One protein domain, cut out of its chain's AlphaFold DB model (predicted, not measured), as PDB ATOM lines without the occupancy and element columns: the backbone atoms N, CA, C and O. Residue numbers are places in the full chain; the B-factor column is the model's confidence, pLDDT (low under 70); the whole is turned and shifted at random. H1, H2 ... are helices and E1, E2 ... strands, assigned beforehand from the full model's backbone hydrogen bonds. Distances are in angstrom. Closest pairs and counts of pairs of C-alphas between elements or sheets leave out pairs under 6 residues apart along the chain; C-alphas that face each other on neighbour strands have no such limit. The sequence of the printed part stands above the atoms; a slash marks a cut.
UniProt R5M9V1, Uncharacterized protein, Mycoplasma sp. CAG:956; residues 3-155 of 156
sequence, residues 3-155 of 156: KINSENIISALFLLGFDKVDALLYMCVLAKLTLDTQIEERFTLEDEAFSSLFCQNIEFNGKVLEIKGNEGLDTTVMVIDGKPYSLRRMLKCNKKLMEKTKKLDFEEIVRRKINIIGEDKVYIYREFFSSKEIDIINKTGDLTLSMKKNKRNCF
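This is residues 3 to 155 of the 156 residues of an uncharacterized protein of Mycoplasma sp. CAG:956 (UniProt R5M9V1). Short helices cross one another in a small body with H1 and H2 nearest its middle, a hairpin of E4 and E5 makes one far end, and the long H8 runs out at the opposite end, where residues 141 to 155 stick out as an arm. In a second hairpin, E2 and E3, the strand E3 is near H1, and H7 touches both H2 and, with its residues 107 to 111, H8. The printed part has 153 residues with eight named helices and five named strands, in the order H1 H2 H3 E1 H4 E2 E3 E4 E5 H5 H6 H7 H8; it is mostly helix, and its two sheets, E2 - E3 and E4 - E5, are antiparallel. The whole is only just compact, close to loose, with a radius of gyration of the C-alphas of 17.9 A, and elongated, spanning 70 by 39 by 27 A.

H1, residues 6 to 15, and H2, residues 23 to 35, only just touch, with 3 pairs of C-alphas within 8 A. Their closest C-alphas, of Ile 10 and Tyr 26, are 7.1 A apart, and their lines are about perpendicular at 78 degrees; H2 touches H1 with residues 26 to 30 alone. H3, residues 37 to 40, is close to H2 but not clearly touching; the C-alphas of Leu 33 and Ile 39 are closest, at 6.5 A. E1, residues 43 to 45, pairs with no named strand, but its residues 44 to 45 pair in parallel with residues 3 to 4. H4, residues 52 to 57, is close to H1 but not clearly touching, with the C-alphas of Glu 7 and Phe 54 closest at 7.6 A. E2, residues 58 to 60, and E3, residues 65 to 67, form an antiparallel hairpin at 145 degrees, with N 59 and O 66 within hydrogen-bond range at 2.9 A. Residues 20 to 21 pair antiparallel with residues 65 to 66 of E3. E4, residues 76 to 80, and E5, residues 83 to 86, form another antiparallel hairpin, at 148 degrees, with N 85 and O 78 at 2.8 A. H5, residues 87 to 90, is close to H1 but not clearly touching; the C-alphas of Leu 15 and Arg 88 are closest, at 6.8 A. H6, residues 95 to 101, touches H1, closest at the C-alphas of Ala 12 and Met 98, 5.9 A, about perpendicular at 77 degrees. H7, residues 106 to 117, touches H2 with residues 109 to 113 alone, closest at the C-alphas of Cys 28 and Ile 109, 5.9 A, at a steep tilt of 55 degrees, opposite ways. H8, residues 131 to 153, touches H7 with residues 133 to 137 alone, closest at the C-alphas of Glu 107 and Ile 136, 6.2 A, about perpendicular at 90 degrees. Every O i to N i+4 pair is within hydrogen-bond range in H1, H2, H4, H6, H7 and H8, while H3 and H5 are too short for such a pair.

H1 begins at C-alpha 6, (-18.213, 18.977, -37.787), and is 14.2 A long from first to last C-alpha. H2 measures 18.0 A, E4 10.9 A, E5 10.0 A and H7 16.4 A. H8, the longest helix, measures 33.3 A and ends at C-alpha 153, (-2.529, 62.669, -23.971).

The two C-alphas farthest apart, of Asp 81 and Phe 155, are 70.1 A apart. Without residues 141 to 155, which stand free, the body spans 52 by 38 by 26 A. The printed part has no cut, and the link from H7 to H8, 13 residues, is long. The mean pLDDT of the printed part is 86.9; residues 37 to 41, residue 70 and residues 141 to 155 are under 70.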
ATOM      1  N   LYS A   3     -21.517  12.408 -28.509       86.56
ATOM      2  CA  LYS A   3     -20.862  12.446 -29.813       86.56
ATOM      3  C   LYS A   3     -21.121  13.799 -30.459       86.56
ATOM      4  O   LYS A   3     -22.262  14.271 -30.452       86.56
ATOM      5  N   ILE A   4     -20.067  14.420 -30.973       90.44
ATOM      6  CA  ILE A   4     -20.155  15.636 -31.777       90.44
ATOM      7  C   ILE A   4     -19.319  15.470 -33.044       90.44
ATOM      8  O   ILE A   4     -18.258  14.851 -33.022       90.44
ATOM      9  N   ASN A   5     -19.790  16.057 -34.134       92.06
ATOM     10  CA  ASN A   5     -19.102  16.078 -35.419       92.06
ATOM     11  C   ASN A   5     -18.974  17.525 -35.937       92.06
ATOM     12  O   ASN A   5     -19.412  18.489 -35.292       92.06
ATOM     13  N   SER A   6     -18.385  17.681 -37.123       94.19
ATOM     14  CA  SER A   6     -18.213  18.977 -37.787       94.19
ATOM     15  C   SER A   6     -19.541  19.736 -37.947       94.19
ATOM     16  O   SER A   6     -19.603  20.933 -37.654       94.19
ATOM     17  N   GLU A   7     -20.628  19.049 -38.330       95.56
ATOM     18  CA  GLU A   7     -21.961  19.654 -38.481       95.56
ATOM     19  C   GLU A   7     -22.446  20.284 -37.177       95.56
ATOM     20  O   GLU A   7     -23.006  21.381 -37.199       95.56
ATOM     21  N   ASN A   8     -22.213  19.641 -36.029       94.62
ATOM     22  CA  ASN A   8     -22.654  20.179 -34.744       94.62
ATOM     23  C   ASN A   8     -21.936  21.483 -34.378       94.62
ATOM     24  O   ASN A   8     -22.576  22.398 -33.852       94.62
ATOM     25  N   ILE A   9     -20.632  21.577 -34.656       95.12
ATOM     26  CA  ILE A   9     -19.821  22.773 -34.380       95.12
ATOM     27  C   ILE A   9     -20.228  23.908 -35.322       95.12
ATOM     28  O   ILE A   9     -20.484  25.024 -34.869       95.12
ATOM     29  N   ILE A  10     -20.352  23.621 -36.618       96.75
ATOM     30  CA  ILE A  10     -20.761  24.608 -37.623       96.75
ATOM     31  C   ILE A  10     -22.187  25.104 -37.337       96.75
ATOM     32  O   ILE A  10     -22.434  26.310 -37.310       96.75
ATOM     33  N   SER A  11     -23.114  24.198 -37.018       96.31
ATOM     34  CA  SER A  11     -24.476  24.552 -36.603       96.31
ATOM     35  C   SER A  11     -24.480  25.433 -35.355       96.31
ATOM     36  O   SER A  11     -25.260  26.382 -35.277       96.31
ATOM     37  N   ALA A  12     -23.605  25.159 -34.380       96.25
ATOM     38  CA  ALA A  12     -23.474  25.999 -33.193       96.25
ATOM     39  C   ALA A  12     -23.050  27.429 -33.560       96.25
ATOM     40  O   ALA A  12     -23.627  28.382 -33.041       96.25
ATOM     41  N   LEU A  13     -22.091  27.584 -34.477       97.56
ATOM     42  CA  LEU A  13     -21.643  28.892 -34.958       97.56
ATOM     43  C   LEU A  13     -22.772  29.656 -35.657       97.56
ATOM     44  O   LEU A  13     -23.043  30.799 -35.281       97.56
ATOM     45  N   PHE A  14     -23.499  29.018 -36.578       96.62
ATOM     46  CA  PHE A  14     -24.661  29.645 -37.215       96.62
ATOM     47  C   PHE A  14     -25.681  30.120 -36.176       96.62
ATOM     48  O   PHE A  14     -26.068  31.289 -36.154       96.62
ATOM     49  N   LEU A  15     -26.055  29.254 -35.232       95.88
ATOM     50  CA  LEU A  15     -26.999  29.582 -34.159       95.88
ATOM     51  C   LEU A  15     -26.512  30.705 -33.223       95.88
ATOM     52  O   LEU A  15     -27.339  31.344 -32.568       95.88
ATOM     53  N   LEU A  16     -25.202  30.968 -33.166       96.06
ATOM     54  CA  LEU A  16     -24.600  32.095 -32.448       96.06
ATOM     55  C   LEU A  16     -24.517  33.384 -33.277       96.06
ATOM     56  O   LEU A  16     -24.036  34.395 -32.759       96.06
ATOM     57  N   GLY A  17     -24.993  33.377 -34.520       95.25
ATOM     58  CA  GLY A  17     -25.066  34.550 -35.388       95.25
ATOM     59  C   GLY A  17     -23.856  34.746 -36.298       95.25
ATOM     60  O   GLY A  17     -23.680  35.842 -36.815       95.25
ATOM     61  N   PHE A  18     -23.012  33.728 -36.479       96.94
ATOM     62  CA  PHE A  18     -22.054  33.731 -37.584       96.94
ATOM     63  C   PHE A  18     -22.828  33.414 -38.867       96.94
ATOM     64  O   PHE A  18     -23.457  32.370 -38.940       96.94
ATOM     65  N   ASP A  19     -22.824  34.307 -39.851       95.38
ATOM     66  CA  ASP A  19     -23.465  34.112 -41.162       95.38
ATOM     67  C   ASP A  19     -22.593  33.295 -42.129       95.38
ATOM     68  O   ASP A  19     -23.101  32.731 -43.094       95.38
ATOM     69  N   LYS A  20     -21.293  33.182 -41.836       96.56
ATOM     70  CA  LYS A  20     -20.310  32.413 -42.605       96.56
ATOM     71  C   LYS A  20     -19.395  31.623 -41.682       96.56
ATOM     72  O   LYS A  20     -19.035  32.099 -40.605       96.56
ATOM     73  N   VAL A  21     -18.971  30.447 -42.134       98.06
ATOM     74  CA  VAL A  21     -17.953  29.640 -41.456       98.06
ATOM     75  C   VAL A  21     -16.923  29.162 -42.471       98.06
ATOM     76  O   VAL A  21     -17.205  28.306 -43.303       98.06
ATOM     77  N   ASP A  22     -15.715  29.712 -42.407       97.88
ATOM     78  CA  ASP A  22     -14.571  29.214 -43.167       97.88
ATOM     79  C   ASP A  22     -13.776  28.165 -42.364       97.88
ATOM     80  O   ASP A  22     -13.978  27.970 -41.158       97.88
ATOM     81  N   ALA A  23     -12.825  27.511 -43.031       96.38
ATOM     82  CA  ALA A  23     -11.990  26.486 -42.412       96.38
ATOM     83  C   ALA A  23     -11.157  27.012 -41.227       96.38
ATOM     84  O   ALA A  23     -10.978  26.290 -40.247       96.38
ATOM     85  N   LEU A  24     -10.660  28.256 -41.270       97.25
ATOM     86  CA  LEU A  24      -9.846  28.808 -40.185       97.25
ATOM     87  C   LEU A  24     -10.688  29.134 -38.954       97.25
ATOM     88  O   LEU A  24     -10.246  28.836 -37.842       97.25
ATOM     89  N   LEU A  25     -11.892  29.700 -39.123       98.31
ATOM     90  CA  LEU A  25     -12.811  29.900 -38.000       98.31
ATOM     91  C   LEU A  25     -13.159  28.557 -37.353       98.31
ATOM     92  O   LEU A  25     -13.028  28.415 -36.135       98.31
ATOM     93  N   TYR A  26     -13.535  27.566 -38.166       97.56
ATOM     94  CA  TYR A  26     -13.828  26.215 -37.690       97.56
ATOM     95  C   TYR A  26     -12.656  25.626 -36.892       97.56
ATOM     96  O   TYR A  26     -12.845  25.204 -35.753       97.56
ATOM     97  N   MET A  27     -11.437  25.659 -37.439       96.50
ATOM     98  CA  MET A  27     -10.253  25.120 -36.766       96.50
ATOM     99  C   MET A  27      -9.921  25.859 -35.466       96.50
ATOM    100  O   MET A  27      -9.570  25.217 -34.479       96.50
ATOM    101  N   CYS A  28     -10.040  27.189 -35.426       97.00
ATOM    102  CA  CYS A  28      -9.770  27.952 -34.206       97.00
ATOM    103  C   CYS A  28     -10.790  27.641 -33.101       97.00
ATOM    104  O   CYS A  28     -10.409  27.515 -31.935       97.00
ATOM    105  N   VAL A  29     -12.068  27.480 -33.461       95.94
ATOM    106  CA  VAL A  29     -13.134  27.069 -32.536       95.94
ATOM    107  C   VAL A  29     -12.897  25.646 -32.050       95.94
ATOM    108  O   VAL A  29     -12.906  25.417 -30.844       95.94
ATOM    109  N   LEU A  30     -12.627  24.707 -32.960       93.38
ATOM    110  CA  LEU A  30     -12.325  23.320 -32.616       93.38
ATOM    111  C   LEU A  30     -11.124  23.237 -31.668       93.38
ATOM    112  O   LEU A  30     -11.230  22.610 -30.623       93.38
ATOM    113  N   ALA A  31     -10.026  23.934 -31.972       92.25
ATOM    114  CA  ALA A  31      -8.840  23.965 -31.119       92.25
ATOM    115  C   ALA A  31      -9.126  24.552 -29.730       92.25
ATOM    116  O   ALA A  31      -8.594  24.077 -28.732       92.25
ATOM    117  N   LYS A  32      -9.961  25.594 -29.634       91.50
ATOM    118  CA  LYS A  32     -10.358  26.153 -28.333       91.50
ATOM    119  C   LYS A  32     -11.260  25.215 -27.545       91.50
ATOM    120  O   LYS A  32     -11.130  25.156 -26.328       91.50
ATOM    121  N   LEU A  33     -12.140  24.492 -28.230       88.75
ATOM    122  CA  LEU A  33     -12.969  23.472 -27.610       88.75
ATOM    123  C   LEU A  33     -12.107  22.314 -27.089       88.75
ATOM    124  O   LEU A  33     -12.283  21.913 -25.951       88.75
ATOM    125  N   THR A  34     -11.147  21.808 -27.863       85.62
ATOM    126  CA  THR A  34     -10.320  20.662 -27.444       85.62
ATOM    127  C   THR A  34      -9.292  21.006 -26.370       85.62
ATOM    128  O   THR A  34      -9.018  20.180 -25.512       85.62
ATOM    129  N   LEU A  35      -8.745  22.225 -26.370       83.75
ATOM    130  CA  LEU A  35      -7.805  22.667 -25.331       83.75
ATOM    131  C   LEU A  35      -8.483  22.970 -23.979       83.75
ATOM    132  O   LEU A  35      -7.789  23.067 -22.967       83.75
ATOM    133  N   ASP A  36      -9.811  23.135 -23.936       73.25
ATOM    134  CA  ASP A  36     -10.564  23.155 -22.675       73.25
ATOM    135  C   ASP A  36     -10.645  21.715 -22.149       73.25
ATOM    136  O   ASP A  36     -11.408  20.896 -22.660       73.25
ATOM    137  N   THR A  37      -9.865  21.405 -21.108       58.28
ATOM    138  CA  THR A  37      -9.735  20.056 -20.526       58.28
ATOM    139  C   THR A  37     -11.072  19.428 -20.119       58.28
ATOM    140  O   THR A  37     -11.192  18.210 -20.048       58.28
ATOM    141  N   GLN A  38     -12.123  20.231 -19.918       63.22
ATOM    142  CA  GLN A  38     -13.464  19.725 -19.618       63.22
ATOM    143  C   GLN A  38     -14.210  19.145 -20.830       63.22
ATOM    144  O   GLN A  38     -15.284  18.563 -20.651       63.22
ATOM    145  N   ILE A  39     -13.731  19.362 -22.056       64.75
ATOM    146  CA  ILE A  39     -14.374  18.847 -23.270       64.75
ATOM    147  C   ILE A  39     -13.980  17.405 -23.551       64.75
ATOM    148  O   ILE A  39     -14.868  16.623 -23.889       64.75
ATOM    149  N   GLU A  40     -12.723  17.025 -23.325       60.81
ATOM    150  CA  GLU A  40     -12.260  15.644 -23.521       60.81
ATOM    151  C   GLU A  40     -12.979  14.652 -22.591       60.81
ATOM    152  O   GLU A  40     -13.207  13.506 -22.958       60.81
ATOM    153  N   GLU A  41     -13.447  15.103 -21.425       68.75
ATOM    154  CA  GLU A  41     -14.252  14.282 -20.511       68.75
ATOM    155  C   GLU A  41     -15.728  14.160 -20.939       68.75
ATOM    156  O   GLU A  41     -16.463  13.285 -20.469       68.75
ATOM    157  N   ARG A  42     -16.211  15.057 -21.809       75.69
ATOM    158  CA  ARG A  42     -17.645  15.214 -22.108       75.69
ATOM    159  C   ARG A  42     -18.016  14.823 -23.527       75.69
ATOM    160  O   ARG A  42     -19.139  14.340 -23.717       75.69
ATOM    161  N   PHE A  43     -17.107  14.983 -24.483       84.19
ATOM    162  CA  PHE A  43     -17.392  14.826 -25.902       84.19
ATOM    163  C   PHE A  43     -16.421  13.893 -26.610       84.19
ATOM    164  O   PHE A  43     -15.214  13.963 -26.409       84.19
ATOM    165  N   THR A  44     -16.964  13.063 -27.496       86.81
ATOM    166  CA  THR A  44     -16.183  12.311 -28.481       86.81
ATOM    167  C   THR A  44     -16.343  13.010 -29.825       86.81
ATOM    168  O   THR A  44     -17.475  13.214 -30.268       86.81
ATOM    169  N   LEU A  45     -15.226  13.393 -30.446       87.75
ATOM    170  CA  LEU A  45     -15.210  13.919 -31.810       87.75
ATOM    171  C   LEU A  45     -15.284  12.751 -32.791       87.75
ATOM    172  O   LEU A  45     -14.430  11.866 -32.757       87.75
ATOM    173  N   GLU A  46     -16.297  12.757 -33.649       89.25
ATOM    174  CA  GLU A  46     -16.487  11.748 -34.687       89.25
ATOM    175  C   GLU A  46     -16.450  12.401 -36.067       89.25
ATOM    176  O   GLU A  46     -16.997  13.486 -36.282       89.25
ATOM    177  N   ASP A  47     -15.778  11.726 -36.996       89.44
ATOM    178  CA  ASP A  47     -15.802  12.092 -38.404       89.44
ATOM    179  C   ASP A  47     -17.015  11.425 -39.057       89.44
ATOM    180  O   ASP A  47     -17.026  10.225 -39.334       89.44
ATOM    181  N   GLU A  48     -18.076  12.208 -39.224       90.94
ATOM    182  CA  GLU A  48     -19.325  11.781 -39.838       90.94
ATOM    183  C   GLU A  48     -19.652  12.681 -41.029       90.94
ATOM    184  O   GLU A  48     -19.427  13.895 -41.005       90.94
ATOM    185  N   ALA A  49     -20.251  12.086 -42.060       92.88
ATOM    186  CA  ALA A  49     -20.792  12.845 -43.174       92.88
ATOM    187  C   ALA A  49     -21.903  13.796 -42.702       92.88
ATOM    188  O   ALA A  49     -22.702  13.465 -41.822       92.88
ATOM    189  N   PHE A  50     -21.990  14.961 -43.342       94.25
ATOM    190  CA  PHE A  50     -23.079  15.903 -43.108       94.25
ATOM    191  C   PHE A  50     -24.439  15.281 -43.430       94.25
ATOM    192  O   PHE A  50     -24.615  14.547 -44.407       94.25
ATOM    193  N   SER A  51     -25.424  15.605 -42.600       93.69
ATOM    194  CA  SER A  51     -26.791  15.152 -42.759       93.69
ATOM    195  C   SER A  51     -27.424  15.751 -44.015       93.69
ATOM    196  O   SER A  51     -27.121  16.870 -44.429       93.69
ATOM    197  N   SER A  52     -28.368  15.018 -44.611       92.62
ATOM    198  CA  SER A  52     -29.095  15.487 -45.801       92.62
ATOM    199  C   SER A  52     -29.767  16.846 -45.566       92.62
ATOM    200  O   SER A  52     -29.668  17.737 -46.404       92.62
ATOM    201  N   LEU A  53     -30.366  17.046 -44.385       91.31
ATOM    202  CA  LEU A  53     -30.962  18.322 -43.993       91.31
ATOM    203  C   LEU A  53     -29.923  19.454 -43.993       91.31
ATOM    204  O   LEU A  53     -30.205  20.536 -44.504       91.31
ATOM    205  N   PHE A  54     -28.734  19.220 -43.438       93.69
ATOM    206  CA  PHE A  54     -27.669  20.219 -43.429       93.69
ATOM    207  C   PHE A  54     -27.223  20.552 -44.855       93.69
ATOM    208  O   PHE A  54     -27.269  21.712 -45.250       93.69
ATOM    209  N   CYS A  55     -26.917  19.539 -45.669       93.38
ATOM    210  CA  CYS A  55     -26.516  19.709 -47.070       93.38
ATOM    211  C   CYS A  55     -27.593  20.361 -47.953       93.38
ATOM    212  O   CYS A  55     -27.278  20.957 -48.983       93.38
ATOM    213  N   GLN A  56     -28.874  20.236 -47.598       92.38
ATOM    214  CA  GLN A  56     -29.970  20.893 -48.308       92.38
ATOM    215  C   GLN A  56     -30.015  22.396 -48.037       92.38
ATOM    216  O   GLN A  56     -30.351  23.132 -48.959       92.38
ATOM    217  N   ASN A  57     -29.629  22.839 -46.838       93.38
ATOM    218  CA  ASN A  57     -29.825  24.215 -46.372       93.38
ATOM    219  C   ASN A  57     -28.531  25.024 -46.223       93.38
ATOM    220  O   ASN A  57     -28.596  26.244 -46.152       93.38
ATOM    221  N   ILE A  58     -27.373  24.369 -46.175       94.44
ATOM    222  CA  ILE A  58     -26.051  24.994 -46.083       94.44
ATOM    223  C   ILE A  58     -25.263  24.633 -47.342       94.44
ATOM    224  O   ILE A  58     -25.285  23.480 -47.782       94.44
ATOM    225  N   GLU A  59     -24.571  25.602 -47.932       94.69
ATOM    226  CA  GLU A  59     -23.679  25.382 -49.070       94.69
ATOM    227  C   GLU A  59     -22.255  25.825 -48.790       94.69
ATOM    228  O   GLU A  59     -22.004  26.723 -47.993       94.69
ATOM    229  N   PHE A  60     -21.322  25.173 -49.478       94.69
ATOM    230  CA  PHE A  60     -19.939  25.604 -49.559       94.69
ATOM    231  C   PHE A  60     -19.720  26.291 -50.906       94.69
ATOM    232  O   PHE A  60     -19.768  25.636 -51.948       94.69
ATOM    233  N   ASN A  61     -19.442  27.594 -50.895       92.50
ATOM    234  CA  ASN A  61     -19.268  28.392 -52.116       92.50
ATOM    235  C   ASN A  61     -17.828  28.372 -52.676       92.50
ATOM    236  O   ASN A  61     -17.445  29.219 -53.484       92.50
ATOM    237  N   GLY A  62     -16.997  27.430 -52.217       92.75
ATOM    238  CA  GLY A  62     -15.568  27.352 -52.537       92.75
ATOM    239  C   GLY A  62     -14.660  28.088 -51.547       92.75
ATOM    240  O   GLY A  62     -13.446  27.893 -51.589       92.75
ATOM    241  N   LYS A  63     -15.222  28.905 -50.644       94.00
ATOM    242  CA  LYS A  63     -14.469  29.676 -49.638       94.00
ATOM    243  C   LYS A  63     -15.004  29.463 -48.227       94.00
ATOM    244  O   LYS A  63     -14.235  29.190 -47.308       94.00
ATOM    245  N   VAL A  64     -16.319  29.572 -48.065       97.38
ATOM    246  CA  VAL A  64     -17.010  29.503 -46.773       97.38
ATOM    247  C   VAL A  64     -18.241  28.615 -46.863       97.38
ATOM    248  O   VAL A  64     -18.783  28.396 -47.948       97.38
ATOM    249  N   LEU A  65     -18.675  28.116 -45.710       97.12
ATOM    250  CA  LEU A  65     -20.015  27.583 -45.518       97.12
ATOM    251  C   LEU A  65     -20.970  28.723 -45.170       97.12
ATOM    252  O   LEU A  65     -20.686  29.501 -44.256       97.12
ATOM    253  N   GLU A  66     -22.105  28.786 -45.855       95.88
ATOM    254  CA  GLU A  66     -23.171  29.764 -45.618       95.88
ATOM    255  C   GLU A  66     -24.557  29.130 -45.815       95.88
ATOM    256  O   GLU A  66     -24.687  28.059 -46.413       95.88
ATOM    257  N   ILE A  67     -25.592  29.752 -45.243       93.75
ATOM    258  CA  ILE A  67     -26.979  29.317 -45.458       93.75
ATOM    259  C   ILE A  67     -27.322  29.569 -46.926       93.75
ATOM    260  O   ILE A  67     -27.023  30.639 -47.449       93.75
ATOM    261  N   LYS A  68     -27.927  28.583 -47.593       91.00
ATOM    262  CA  LYS A  68     -28.280  28.686 -49.009       91.00
ATOM    263  C   LYS A  68     -29.267  29.815 -49.253       91.00
ATOM    264  O   LYS A  68     -30.295  29.916 -48.584       91.00
ATOM    265  N   GLY A  69     -28.987  30.594 -50.292       78.81
ATOM    266  CA  GLY A  69     -29.784  31.761 -50.648       78.81
ATOM    267  C   GLY A  69     -29.625  32.910 -49.649       78.81
ATOM    268  O   GLY A  69     -28.855  32.851 -48.699       78.81
ATOM    269  N   ASN A  70     -30.392  33.982 -49.843       65.00
ATOM    270  CA  ASN A  70     -30.408  35.120 -48.912       65.00
ATOM    271  C   ASN A  70     -31.341  34.865 -47.711       65.00
ATOM    272  O   ASN A  70     -31.963  35.788 -47.182       65.00
ATOM    273  N   GLU A  71     -31.502  33.600 -47.330       75.94
ATOM    274  CA  GLU A  71     -32.444  33.151 -46.317       75.94
ATOM    275  C   GLU A  71     -31.770  33.073 -44.940       75.94
ATOM    276  O   GLU A  71     -30.599  32.732 -44.801       75.94
ATOM    277  N   GLY A  72     -32.513  33.429 -43.893       86.12
ATOM    278  CA  GLY A  72     -32.011  33.410 -42.522       86.12
ATOM    279  C   GLY A  72     -32.306  32.098 -41.796       86.12
ATOM    280  O   GLY A  72     -33.048  31.235 -42.259       86.12
ATOM    281  N   LEU A  73     -31.814  31.986 -40.562       90.38
ATOM    282  CA  LEU A  73     -32.121  30.849 -39.684       90.38
ATOM    283  C   LEU A  73     -33.618  30.682 -39.385       90.38
ATOM    284  O   LEU A  73     -34.055  29.599 -39.004       90.38
ATOM    285  N   ASP A  74     -34.405  31.743 -39.513       91.19
ATOM    286  CA  ASP A  74     -35.835  31.711 -39.209       91.19
ATOM    287  C   ASP A  74     -36.697  31.315 -40.419       91.19
ATOM    288  O   ASP A  74     -37.914  31.175 -40.288       91.19
ATOM    289  N   THR A  75     -36.073  31.030 -41.566       89.50
ATOM    290  CA  THR A  75     -36.767  30.509 -42.744       89.50
ATOM    291  C   THR A  75     -37.306  29.105 -42.501       89.50
ATOM    292  O   THR A  75     -36.657  28.275 -41.858       89.50
ATOM    293  N   THR A  76     -38.515  28.841 -43.003       90.81
ATOM    294  CA  THR A  76     -39.171  27.533 -42.901       90.81
ATOM    295  C   THR A  76     -38.520  26.553 -43.867       90.81
ATOM    296  O   THR A  76     -38.576  26.756 -45.072       90.81
ATOM    297  N   VAL A  77     -37.961  25.470 -43.332       89.75
ATOM    298  CA  VAL A  77     -37.273  24.432 -44.122       89.75
ATOM    299  C   VAL A  77     -38.037  23.114 -44.155       89.75
ATOM    300  O   VAL A  77     -37.719  22.219 -44.931       89.75
ATOM    301  N   MET A  78     -39.043  22.966 -43.291       88.38
ATOM    302  CA  MET A  78     -39.863  21.762 -43.210       88.38
ATOM    303  C   MET A  78     -41.247  22.083 -42.644       88.38
ATOM    304  O   MET A  78     -41.397  22.992 -41.828       88.38
ATOM    305  N   VAL A  79     -42.254  21.307 -43.042       89.12
ATOM    306  CA  VAL A  79     -43.599  21.324 -42.455       89.12
ATOM    307  C   VAL A  79     -43.911  19.917 -41.951       89.12
ATOM    308  O   VAL A  79     -43.862  18.969 -42.729       89.12
ATOM    309  N   ILE A  80     -44.216  19.773 -40.658       89.50
ATOM    310  CA  ILE A  80     -44.570  18.492 -40.021       89.50
ATOM    311  C   ILE A  80     -45.936  18.673 -39.359       89.50
ATOM    312  O   ILE A  80     -46.116  19.617 -38.590       89.50
ATOM    313  N   ASP A  81     -46.909  17.817 -39.686       92.44
ATOM    314  CA  ASP A  81     -48.293  17.893 -39.183       92.44
ATOM    315  C   ASP A  81     -48.925  19.291 -39.339       92.44
ATOM    316  O   ASP A  81     -49.570  19.824 -38.434       92.44
ATOM    317  N   GLY A  82     -48.670  19.934 -40.484       91.62
ATOM    318  CA  GLY A  82     -49.151  21.286 -40.788       91.62
ATOM    319  C   GLY A  82     -48.447  22.413 -40.023       91.62
ATOM    320  O   GLY A  82     -48.806  23.577 -40.195       91.62
ATOM    321  N   LYS A  83     -47.438  22.113 -39.196       92.25
ATOM    322  CA  LYS A  83     -46.657  23.113 -38.458       92.25
ATOM    323  C   LYS A  83     -45.342  23.416 -39.182       92.25
ATOM    324  O   LYS A  83     -44.604  22.476 -39.480       92.25
ATOM    325  N   PRO A  84     -45.011  24.694 -39.439       92.19
ATOM    326  CA  PRO A  84     -43.734  25.069 -40.032       92.19
ATOM    327  C   PRO A  84     -42.593  24.970 -39.009       92.19
ATOM    328  O   PRO A  84     -42.722  25.388 -37.854       92.19
ATOM    329  N   TYR A  85     -41.455  24.444 -39.451       91.69
ATOM    330  CA  TYR A  85     -40.214  24.344 -38.691       91.69
ATOM    331  C   TYR A  85     -39.127  25.153 -39.386       91.69
ATOM    332  O   TYR A  85     -38.812  24.927 -40.557       91.69
ATOM    333  N   SER A  86     -38.550  26.100 -38.647       93.62
ATOM    334  CA  SER A  86     -37.458  26.924 -39.150       93.62
ATOM    335  C   SER A  86     -36.125  26.187 -39.139       93.62
ATOM    336  O   SER A  86     -35.922  25.270 -38.334       93.62
ATOM    337  N   LEU A  87     -35.179  26.631 -39.969       92.50
ATOM    338  CA  LEU A  87     -33.815  26.102 -39.977       92.50
ATOM    339  C   LEU A  87     -33.191  26.130 -38.575       92.50
ATOM    340  O   LEU A  87     -32.608  25.142 -38.141       92.50
ATOM    341  N   ARG A  88     -33.411  27.201 -37.804       92.94
ATOM    342  CA  ARG A  88     -32.971  27.347 -36.407       92.94
ATOM    343  C   ARG A  88     -33.396  26.176 -35.526       92.94
ATOM    344  O   ARG A  88     -32.636  25.759 -34.657       92.94
ATOM    345  N   ARG A  89     -34.626  25.688 -35.704       89.00
ATOM    346  CA  ARG A  89     -35.173  24.561 -34.932       89.00
ATOM    347  C   ARG A  89     -34.667  23.215 -35.432       89.00
ATOM    348  O   ARG A  89     -34.630  22.269 -34.651       89.00
ATOM    349  N   MET A  90     -34.325  23.138 -36.712       89.94
ATOM    350  CA  MET A  90     -33.956  21.901 -37.390       89.94
ATOM    351  C   MET A  90     -32.444  21.638 -37.376       89.94
ATOM    352  O   MET A  90     -32.037  20.476 -37.411       89.94
ATOM    353  N   LEU A  91     -31.608  22.679 -37.269       89.81
ATOM    354  CA  LEU A  91     -30.164  22.535 -37.094       89.81
ATOM    355  C   LEU A  91     -29.863  21.782 -35.798       89.81
ATOM    356  O   LEU A  91     -30.187  22.218 -34.690       89.81
ATOM    357  N   LYS A  92     -29.203  20.634 -35.946       78.75
ATOM    358  CA  LYS A  92     -28.820  19.786 -34.825       78.75
ATOM    359  C   LYS A  92     -27.625  20.393 -34.107       78.75
ATOM    360  O   LYS A  92     -26.478  20.237 -34.525       78.75
ATOM    361  N   CYS A  93     -27.885  21.022 -32.968       80.38
ATOM    362  CA  CYS A  93     -26.835  21.392 -32.036       80.38
ATOM    363  C   CYS A  93     -27.057  20.721 -30.684       80.38
ATOM    364  O   CYS A  93     -28.114  20.836 -30.059       80.38
ATOM    365  N   ASN A  94     -26.028  20.018 -30.230       85.44
ATOM    366  CA  ASN A  94     -25.980  19.453 -28.899       85.44
ATOM    367  C   ASN A  94     -26.065  20.583 -27.847       85.44
ATOM    368  O   ASN A  94     -25.320  21.560 -27.918       85.44
ATOM    369  N   LYS A  95     -26.963  20.461 -26.856       88.12
ATOM    370  CA  LYS A  95     -27.181  21.511 -25.841       88.12
ATOM    371  C   LYS A  95     -25.917  21.829 -25.037       88.12
ATOM    372  O   LYS A  95     -25.625  23.002 -24.820       88.12
ATOM    373  N   LYS A  96     -25.155  20.809 -24.631       89.06
ATOM    374  CA  LYS A  96     -23.913  20.993 -23.869       89.06
ATOM    375  C   LYS A  96     -22.826  21.625 -24.733       89.06
ATOM    376  O   LYS A  96     -22.107  22.493 -24.244       89.06
ATOM    377  N   LEU A  97     -22.732  21.226 -26.006       90.44
ATOM    378  CA  LEU A  97     -21.838  21.876 -26.968       90.44
ATOM    379  C   LEU A  97     -22.200  23.355 -27.088       90.44
ATOM    380  O   LEU A  97     -21.343  24.197 -26.874       90.44
ATOM    381  N   MET A  98     -23.474  23.680 -27.317       92.44
ATOM    382  CA  MET A  98     -23.947  25.061 -27.417       92.44
ATOM    383  C   MET A  98     -23.598  25.892 -26.173       92.44
ATOM    384  O   MET A  98     -23.128  27.021 -26.295       92.44
ATOM    385  N   GLU A  99     -23.796  25.356 -24.968       91.00
ATOM    386  CA  GLU A  99     -23.415  26.033 -23.721       91.00
ATOM    387  C   GLU A  99     -21.911  26.294 -23.614       91.00
ATOM    388  O   GLU A  99     -21.507  27.340 -23.103       91.00
ATOM    389  N   LYS A 100     -21.082  25.363 -24.093       90.25
ATOM    390  CA  LYS A 100     -19.627  25.526 -24.145       90.25
ATOM    391  C   LYS A 100     -19.217  26.539 -25.208       90.25
ATOM    392  O   LYS A 100     -18.503  27.483 -24.888       90.25
ATOM    393  N   THR A 101     -19.738  26.418 -26.426       92.44
ATOM    394  CA  THR A 101     -19.456  27.337 -27.533       92.44
ATOM    395  C   THR A 101     -19.858  28.775 -27.184       92.44
ATOM    396  O   THR A 101     -19.119  29.702 -27.496       92.44
ATOM    397  N   LYS A 102     -20.964  28.985 -26.452       93.56
ATOM    398  CA  LYS A 102     -21.379  30.309 -25.940       93.56
ATOM    399  C   LYS A 102     -20.374  30.971 -24.996       93.56
ATOM    400  O   LYS A 102     -20.389  32.190 -24.880       93.56
ATOM    401  N   LYS A 103     -19.566  30.179 -24.288       92.44
ATOM    402  CA  LYS A 103     -18.581  30.659 -23.307       92.44
ATOM    403  C   LYS A 103     -17.203  30.901 -23.920       92.44
ATOM    404  O   LYS A 103     -16.313  31.354 -23.207       92.44
ATOM    405  N   LEU A 104     -17.013  30.577 -25.198       93.75
ATOM    406  CA  LEU A 104     -15.748  30.820 -25.874       93.75
ATOM    407  C   LEU A 104     -15.499  32.322 -26.026       93.75
ATOM    408  O   LEU A 104     -16.403  33.088 -26.363       93.75
ATOM    409  N   ASP A 105     -14.242  32.715 -25.834       94.75
ATOM    410  CA  ASP A 105     -13.770  34.053 -26.165       94.75
ATOM    411  C   ASP A 105     -13.601  34.170 -27.686       94.75
ATOM    412  O   ASP A 105     -12.574  33.810 -28.271       94.75
ATOM    413  N   PHE A 106     -14.655  34.649 -28.345       96.12
ATOM    414  CA  PHE A 106     -14.634  34.851 -29.788       96.12
ATOM    415  C   PHE A 106     -13.722  36.002 -30.223       96.12
ATOM    416  O   PHE A 106     -13.273  35.988 -31.365       96.12
ATOM    417  N   GLU A 107     -13.390  36.954 -29.347       95.62
ATOM    418  CA  GLU A 107     -12.409  37.991 -29.681       95.62
ATOM    419  C   GLU A 107     -11.015  37.379 -29.821       95.62
ATOM    420  O   GLU A 107     -10.297  37.661 -30.784       95.62
ATOM    421  N   GLU A 108     -10.648  36.480 -28.906       94.62
ATOM    422  CA  GLU A 108      -9.394  35.736 -28.987       94.62
ATOM    423  C   GLU A 108      -9.356  34.802 -30.208       94.62
ATOM    424  O   GLU A 108      -8.344  34.743 -30.911       94.62
ATOM    425  N   ILE A 109     -10.455  34.096 -30.497       96.81
ATOM    426  CA  ILE A 109     -10.568  33.213 -31.672       96.81
ATOM    427  C   ILE A 109     -10.357  34.001 -32.968       96.81
ATOM    428  O   ILE A 109      -9.550  33.596 -33.807       96.81
ATOM    429  N   VAL A 110     -11.034  35.142 -33.117       96.69
ATOM    430  CA  VAL A 110     -10.909  35.999 -34.304       96.69
ATOM    431  C   VAL A 110      -9.502  36.574 -34.419       96.69
ATOM    432  O   VAL A 110      -8.911  36.522 -35.496       96.69
ATOM    433  N   ARG A 111      -8.908  37.026 -33.309       94.75
ATOM    434  CA  ARG A 111      -7.510  37.480 -33.282       94.75
ATOM    435  C   ARG A 111      -6.548  36.380 -33.726       94.75
ATOM    436  O   ARG A 111      -5.626  36.638 -34.492       94.75
ATOM    437  N   ARG A 112      -6.773  35.137 -33.296       95.38
ATOM    438  CA  ARG A 112      -5.947  33.994 -33.703       95.38
ATOM    439  C   ARG A 112      -6.082  33.694 -35.195       95.38
ATOM    440  O   ARG A 112      -5.062  33.488 -35.846       95.38
ATOM    441  N   LYS A 113      -7.301  33.726 -35.745       96.44
ATOM    442  CA  LYS A 113      -7.537  33.600 -37.193       96.44
ATOM    443  C   LYS A 113      -6.794  34.690 -37.973       96.44
ATOM    444  O   LYS A 113      -6.102  34.377 -38.936       96.44
ATOM    445  N   ILE A 114      -6.865  35.944 -37.524       95.06
ATOM    446  CA  ILE A 114      -6.139  37.067 -38.138       95.06
ATOM    447  C   ILE A 114      -4.629  36.842 -38.101       95.06
ATOM    448  O   ILE A 114      -3.976  37.016 -39.121       95.06
ATOM    449  N   ASN A 115      -4.078  36.389 -36.973       93.56
ATOM    450  CA  ASN A 115      -2.646  36.105 -36.855       93.56
ATOM    451  C   ASN A 115      -2.179  35.005 -37.821       93.56
ATOM    452  O   ASN A 115      -1.054  35.064 -38.307       93.56
ATOM    453  N   ILE A 116      -3.027  34.010 -38.106       94.75
ATOM    454  CA  ILE A 116      -2.729  32.954 -39.087       94.75
ATOM    455  C   ILE A 116      -2.739  33.518 -40.515       94.75
ATOM    456  O   ILE A 116      -1.877  33.173 -41.319       94.75
ATOM    457  N   ILE A 117      -3.705  34.383 -40.834       92.44
ATOM    458  CA  ILE A 117      -3.855  34.988 -42.167       92.44
ATOM    459  C   ILE A 117      -2.779  36.058 -42.431       92.44
ATOM    460  O   ILE A 117      -2.291  36.179 -43.557       92.44
ATOM    461  N   GLY A 118      -2.406  36.814 -41.398       90.69
ATOM    462  CA  GLY A 118      -1.650  38.063 -41.472       90.69
ATOM    463  C   GLY A 118      -2.578  39.281 -41.391       90.69
ATOM    464  O   GLY A 118      -3.547  39.382 -42.147       90.69
ATOM    465  N   GLU A 119      -2.285  40.214 -40.477       87.50
ATOM    466  CA  GLU A 119      -3.086  41.435 -40.256       87.50
ATOM    467  C   GLU A 119      -3.246  42.270 -41.536       87.50
ATOM    468  O   GLU A 119      -4.330  42.777 -41.827       87.50
ATOM    469  N   ASP A 120      -2.188  42.354 -42.343       85.94
ATOM    470  CA  ASP A 120      -2.136  43.072 -43.618       85.94
ATOM    471  C   ASP A 120      -3.052  42.465 -44.692       85.94
ATOM    472  O   ASP A 120      -3.482  43.157 -45.616       85.94
ATOM    473  N   LYS A 121      -3.409  41.184 -44.551       88.62
ATOM    474  CA  LYS A 121      -4.234  40.450 -45.516       88.62
ATOM    475  C   LYS A 121      -5.708  40.363 -45.128       88.62
ATOM    476  O   LYS A 121      -6.509  39.886 -45.930       88.62
ATOM    477  N   VAL A 122      -6.107  40.861 -43.954       88.12
ATOM    478  CA  VAL A 122      -7.511  40.833 -43.492       88.12
ATOM    479  C   VAL A 122      -8.445  41.534 -44.479       88.12
ATOM    480  O   VAL A 122      -9.529  41.029 -44.763       88.12
ATOM    481  N   TYR A 123      -8.020  42.665 -45.050       85.88
ATOM    482  CA  TYR A 123      -8.812  43.380 -46.054       85.88
ATOM    483  C   TYR A 123      -8.970  42.577 -47.354       85.88
ATOM    484  O   TYR A 123     -10.048  42.564 -47.943       85.88
ATOM    485  N   ILE A 124      -7.917  41.867 -47.773       89.62
ATOM    486  CA  ILE A 124      -7.910  41.046 -48.993       89.62
ATOM    487  C   ILE A 124      -8.862  39.856 -48.832       89.62
ATOM    488  O   ILE A 124      -9.648  39.565 -49.727       89.62
ATOM    489  N   TYR A 125      -8.840  39.207 -47.667       91.06
ATOM    490  CA  TYR A 125      -9.674  38.043 -47.365       91.06
ATOM    491  C   TYR A 125     -10.970  38.398 -46.634       91.06
ATOM    492  O   TYR A 125     -11.569  37.538 -45.993       91.06
ATOM    493  N   ARG A 126     -11.441  39.648 -46.731       90.62
ATOM    494  CA  ARG A 126     -12.618  40.126 -45.988       90.62
ATOM    495  C   ARG A 126     -13.868  39.272 -46.224       90.62
ATOM    496  O   ARG A 126     -14.678  39.112 -45.322       90.62
ATOM    497  N   GLU A 127     -14.006  38.690 -47.413       92.44
ATOM    498  CA  GLU A 127     -15.124  37.808 -47.776       92.44
ATOM    499  C   GLU A 127     -15.179  36.480 -46.992       92.44
ATOM    500  O   GLU A 127     -16.252  35.882 -46.912       92.44
ATOM    501  N   PHE A 128     -14.056  36.054 -46.393       94.94
ATOM    502  CA  PHE A 128     -13.932  34.854 -45.550       94.94
ATOM    503  C   PHE A 128     -14.378  35.097 -44.104       94.94
ATOM    504  O   PHE A 128     -14.394  34.170 -43.293       94.94
ATOM    505  N   PHE A 129     -14.674  36.343 -43.743       95.81
ATOM    506  CA  PHE A 129     -15.153  36.698 -42.418       95.81
ATOM    507  C   PHE A 129     -16.671  36.855 -42.450       95.81
ATOM    508  O   PHE A 129     -17.239  37.506 -43.328       95.81
ATOM    509  N   SER A 130     -17.317  36.261 -41.457       96.81
ATOM    510  CA  SER A 130     -18.701  36.548 -41.106       96.81
ATOM    511  C   SER A 130     -18.864  38.007 -40.674       96.81
ATOM    512  O   SER A 130     -17.937  38.629 -40.145       96.81
ATOM    513  N   SER A 131     -20.070  38.545 -40.825       96.00
ATOM    514  CA  SER A 131     -20.442  39.877 -40.339       96.00
ATOM    515  C   SER A 131     -20.117  40.036 -38.847       96.00
ATOM    516  O   SER A 131     -19.569  41.050 -38.422       96.00
ATOM    517  N   LYS A 132     -20.332  38.975 -38.059       96.88
ATOM    518  CA  LYS A 132     -20.001  38.942 -36.632       96.88
ATOM    519  C   LYS A 132     -18.496  39.031 -36.350       96.88
ATOM    520  O   LYS A 132     -18.094  39.699 -35.400       96.88
ATOM    521  N   GLU A 133     -17.653  38.375 -37.147       97.25
ATOM    522  CA  GLU A 133     -16.197  38.525 -37.021       97.25
ATOM    523  C   GLU A 133     -15.750  39.938 -37.393       97.25
ATOM    524  O   GLU A 133     -14.904  40.507 -36.708       97.25
ATOM    525  N   ILE A 134     -16.345  40.531 -38.433       95.62
ATOM    526  CA  ILE A 134     -16.070  41.918 -38.824       95.62
ATOM    527  C   ILE A 134     -16.420  42.889 -37.689       95.62
ATOM    528  O   ILE A 134     -15.629  43.784 -37.391       95.62
ATOM    529  N   ASP A 135     -17.545  42.690 -37.000       95.19
ATOM    530  CA  ASP A 135     -17.912  43.501 -35.833       95.19
ATOM    531  C   ASP A 135     -16.880  43.394 -34.701       95.19
ATOM    532  O   ASP A 135     -16.524  44.399 -34.079       95.19
ATOM    533  N   ILE A 136     -16.369  42.187 -34.439       94.94
ATOM    534  CA  ILE A 136     -15.307  41.942 -33.449       94.94
ATOM    535  C   ILE A 136     -14.009  42.662 -33.852       94.94
ATOM    536  O   ILE A 136     -13.367  43.310 -33.018       94.94
ATOM    537  N   ILE A 137     -13.635  42.585 -35.131       92.31
ATOM    538  CA  ILE A 137     -12.443  43.243 -35.682       92.31
ATOM    539  C   ILE A 137     -12.538  44.757 -35.510       92.31
ATOM    540  O   ILE A 137     -11.613  45.373 -34.976       92.31
ATOM    541  N   ASN A 138     -13.666  45.348 -35.904       89.62
ATOM    542  CA  ASN A 138     -13.877  46.791 -35.833       89.62
ATOM    543  C   ASN A 138     -13.820  47.297 -34.385       89.62
ATOM    544  O   ASN A 138     -13.084  48.241 -34.096       89.62
ATOM    545  N   LYS A 139     -14.487  46.607 -33.447       87.44
ATOM    546  CA  LYS A 139     -14.414  46.935 -32.011       87.44
ATOM    547  C   LYS A 139     -12.980  46.907 -31.480       87.44
ATOM    548  O   LYS A 139     -12.576  47.793 -30.729       87.44
ATOM    549  N   THR A 140     -12.192  45.915 -31.888       75.00
ATOM    550  CA  THR A 140     -10.796  45.770 -31.446       75.00
ATOM    551  C   THR A 140      -9.889  46.857 -32.040       75.00
ATOM    552  O   THR A 140      -9.008  47.380 -31.348       75.00
ATOM    553  N   GLY A 141     -10.117  47.236 -33.302       69.88
ATOM    554  CA  GLY A 141      -9.419  48.341 -33.965       69.88
ATOM    555  C   GLY A 141      -9.684  49.688 -33.285       69.88
ATOM    556  O   GLY A 141      -8.751  50.444 -33.002       69.88
ATOM    557  N   ASP A 142     -10.938  49.952 -32.919       60.28
ATOM    558  CA  ASP A 142     -11.328  51.173 -32.206       60.28
ATOM    559  C   ASP A 142     -10.732  51.237 -30.789       60.28
ATOM    560  O   ASP A 142     -10.267  52.292 -30.337       60.28
ATOM    561  N   LEU A 143     -10.654  50.098 -30.094       56.81
ATOM    562  CA  LEU A 143      -9.990  49.986 -28.791       56.81
ATOM    563  C   LEU A 143      -8.476  50.243 -28.889       56.81
ATOM    564  O   LEU A 143      -7.919  50.998 -28.093       56.81
ATOM    565  N   THR A 144      -7.791  49.703 -29.898       57.84
ATOM    566  CA  THR A 144      -6.349  49.960 -30.080       57.84
ATOM    567  C   THR A 144      -6.057  51.403 -30.500       57.84
ATOM    568  O   THR A 144      -5.071  51.990 -30.040       57.84
ATOM    569  N   LEU A 145      -6.913  52.020 -31.322       51.78
ATOM    570  CA  LEU A 145      -6.799  53.433 -31.699       51.78
ATOM    571  C   LEU A 145      -7.082  54.378 -30.520       51.78
ATOM    572  O   LEU A 145      -6.344  55.349 -30.327       51.78
ATOM    573  N   SER A 146      -8.098  54.095 -29.703       41.25
ATOM    574  CA  SER A 146      -8.419  54.892 -28.510       41.25
ATOM    575  C   SER A 146      -7.333  54.794 -27.431       41.25
ATOM    576  O   SER A 146      -6.918  55.820 -26.890       41.25
ATOM    577  N   MET A 147      -6.757  53.609 -27.198       47.34
ATOM    578  CA  MET A 147      -5.608  53.444 -26.294       47.34
ATOM    579  C   MET A 147      -4.358  54.195 -26.781       47.34
ATOM    580  O   MET A 147      -3.637  54.778 -25.968       47.34
ATOM    581  N   LYS A 148      -4.096  54.233 -28.098       50.31
ATOM    582  CA  LYS A 148      -2.998  55.034 -28.675       50.31
ATOM    583  C   LYS A 148      -3.227  56.542 -28.505       50.31
ATOM    584  O   LYS A 148      -2.265  57.260 -28.239       50.31
ATOM    585  N   LYS A 149      -4.471  57.025 -28.619       51.38
ATOM    586  CA  LYS A 149      -4.823  58.435 -28.357       51.38
ATOM    587  C   LYS A 149      -4.664  58.800 -26.879       51.38
ATOM    588  O   LYS A 149      -4.040  59.812 -26.581       51.38
ATOM    589  N   ASN A 150      -5.116  57.944 -25.963       48.09
ATOM    590  CA  ASN A 150      -4.973  58.189 -24.525       48.09
ATOM    591  C   ASN A 150      -3.508  58.178 -24.072       48.09
ATOM    592  O   ASN A 150      -3.112  59.041 -23.298       48.09
ATOM    593  N   LYS A 151      -2.663  57.290 -24.616       48.41
ATOM    594  CA  LYS A 151      -1.215  57.334 -24.346       48.41
ATOM    595  C   LYS A 151      -0.558  58.630 -24.825       48.41
ATOM    596  O   LYS A 151       0.337  59.103 -24.147       48.41
ATOM    597  N   ARG A 152      -0.988  59.224 -25.945       49.19
ATOM    598  CA  ARG A 152      -0.458  60.524 -26.409       49.19
ATOM    599  C   ARG A 152      -0.878  61.696 -25.517       49.19
ATOM    600  O   ARG A 152      -0.122  62.650 -25.415       49.19
ATOM    601  N   ASN A 153      -2.028  61.609 -24.852       48.78
ATOM    602  CA  ASN A 153      -2.529  62.669 -23.971       48.78
ATOM    603  C   ASN A 153      -1.965  62.610 -22.540       48.78
ATOM    604  O   ASN A 153      -2.085  63.591 -21.822       48.78
ATOM    605  N   CYS A 154      -1.349  61.499 -22.122       48.09
ATOM    606  CA  CYS A 154      -0.699  61.388 -20.806       48.09
ATOM    607  C   CYS A 154       0.769  61.861 -20.792       48.09
ATOM    608  O   CYS A 154       1.415  61.775 -19.751       48.09
ATOM    609  N   PHE A 155       1.304  62.311 -21.932       45.91
ATOM    610  CA  PHE A 155       2.671  62.838 -22.067       45.91
ATOM    611  C   PHE A 155       2.708  64.322 -22.475       45.91
ATOM    612  O   PHE A 155       3.757  64.795 -22.904       45.91
TER     613      PHE A 155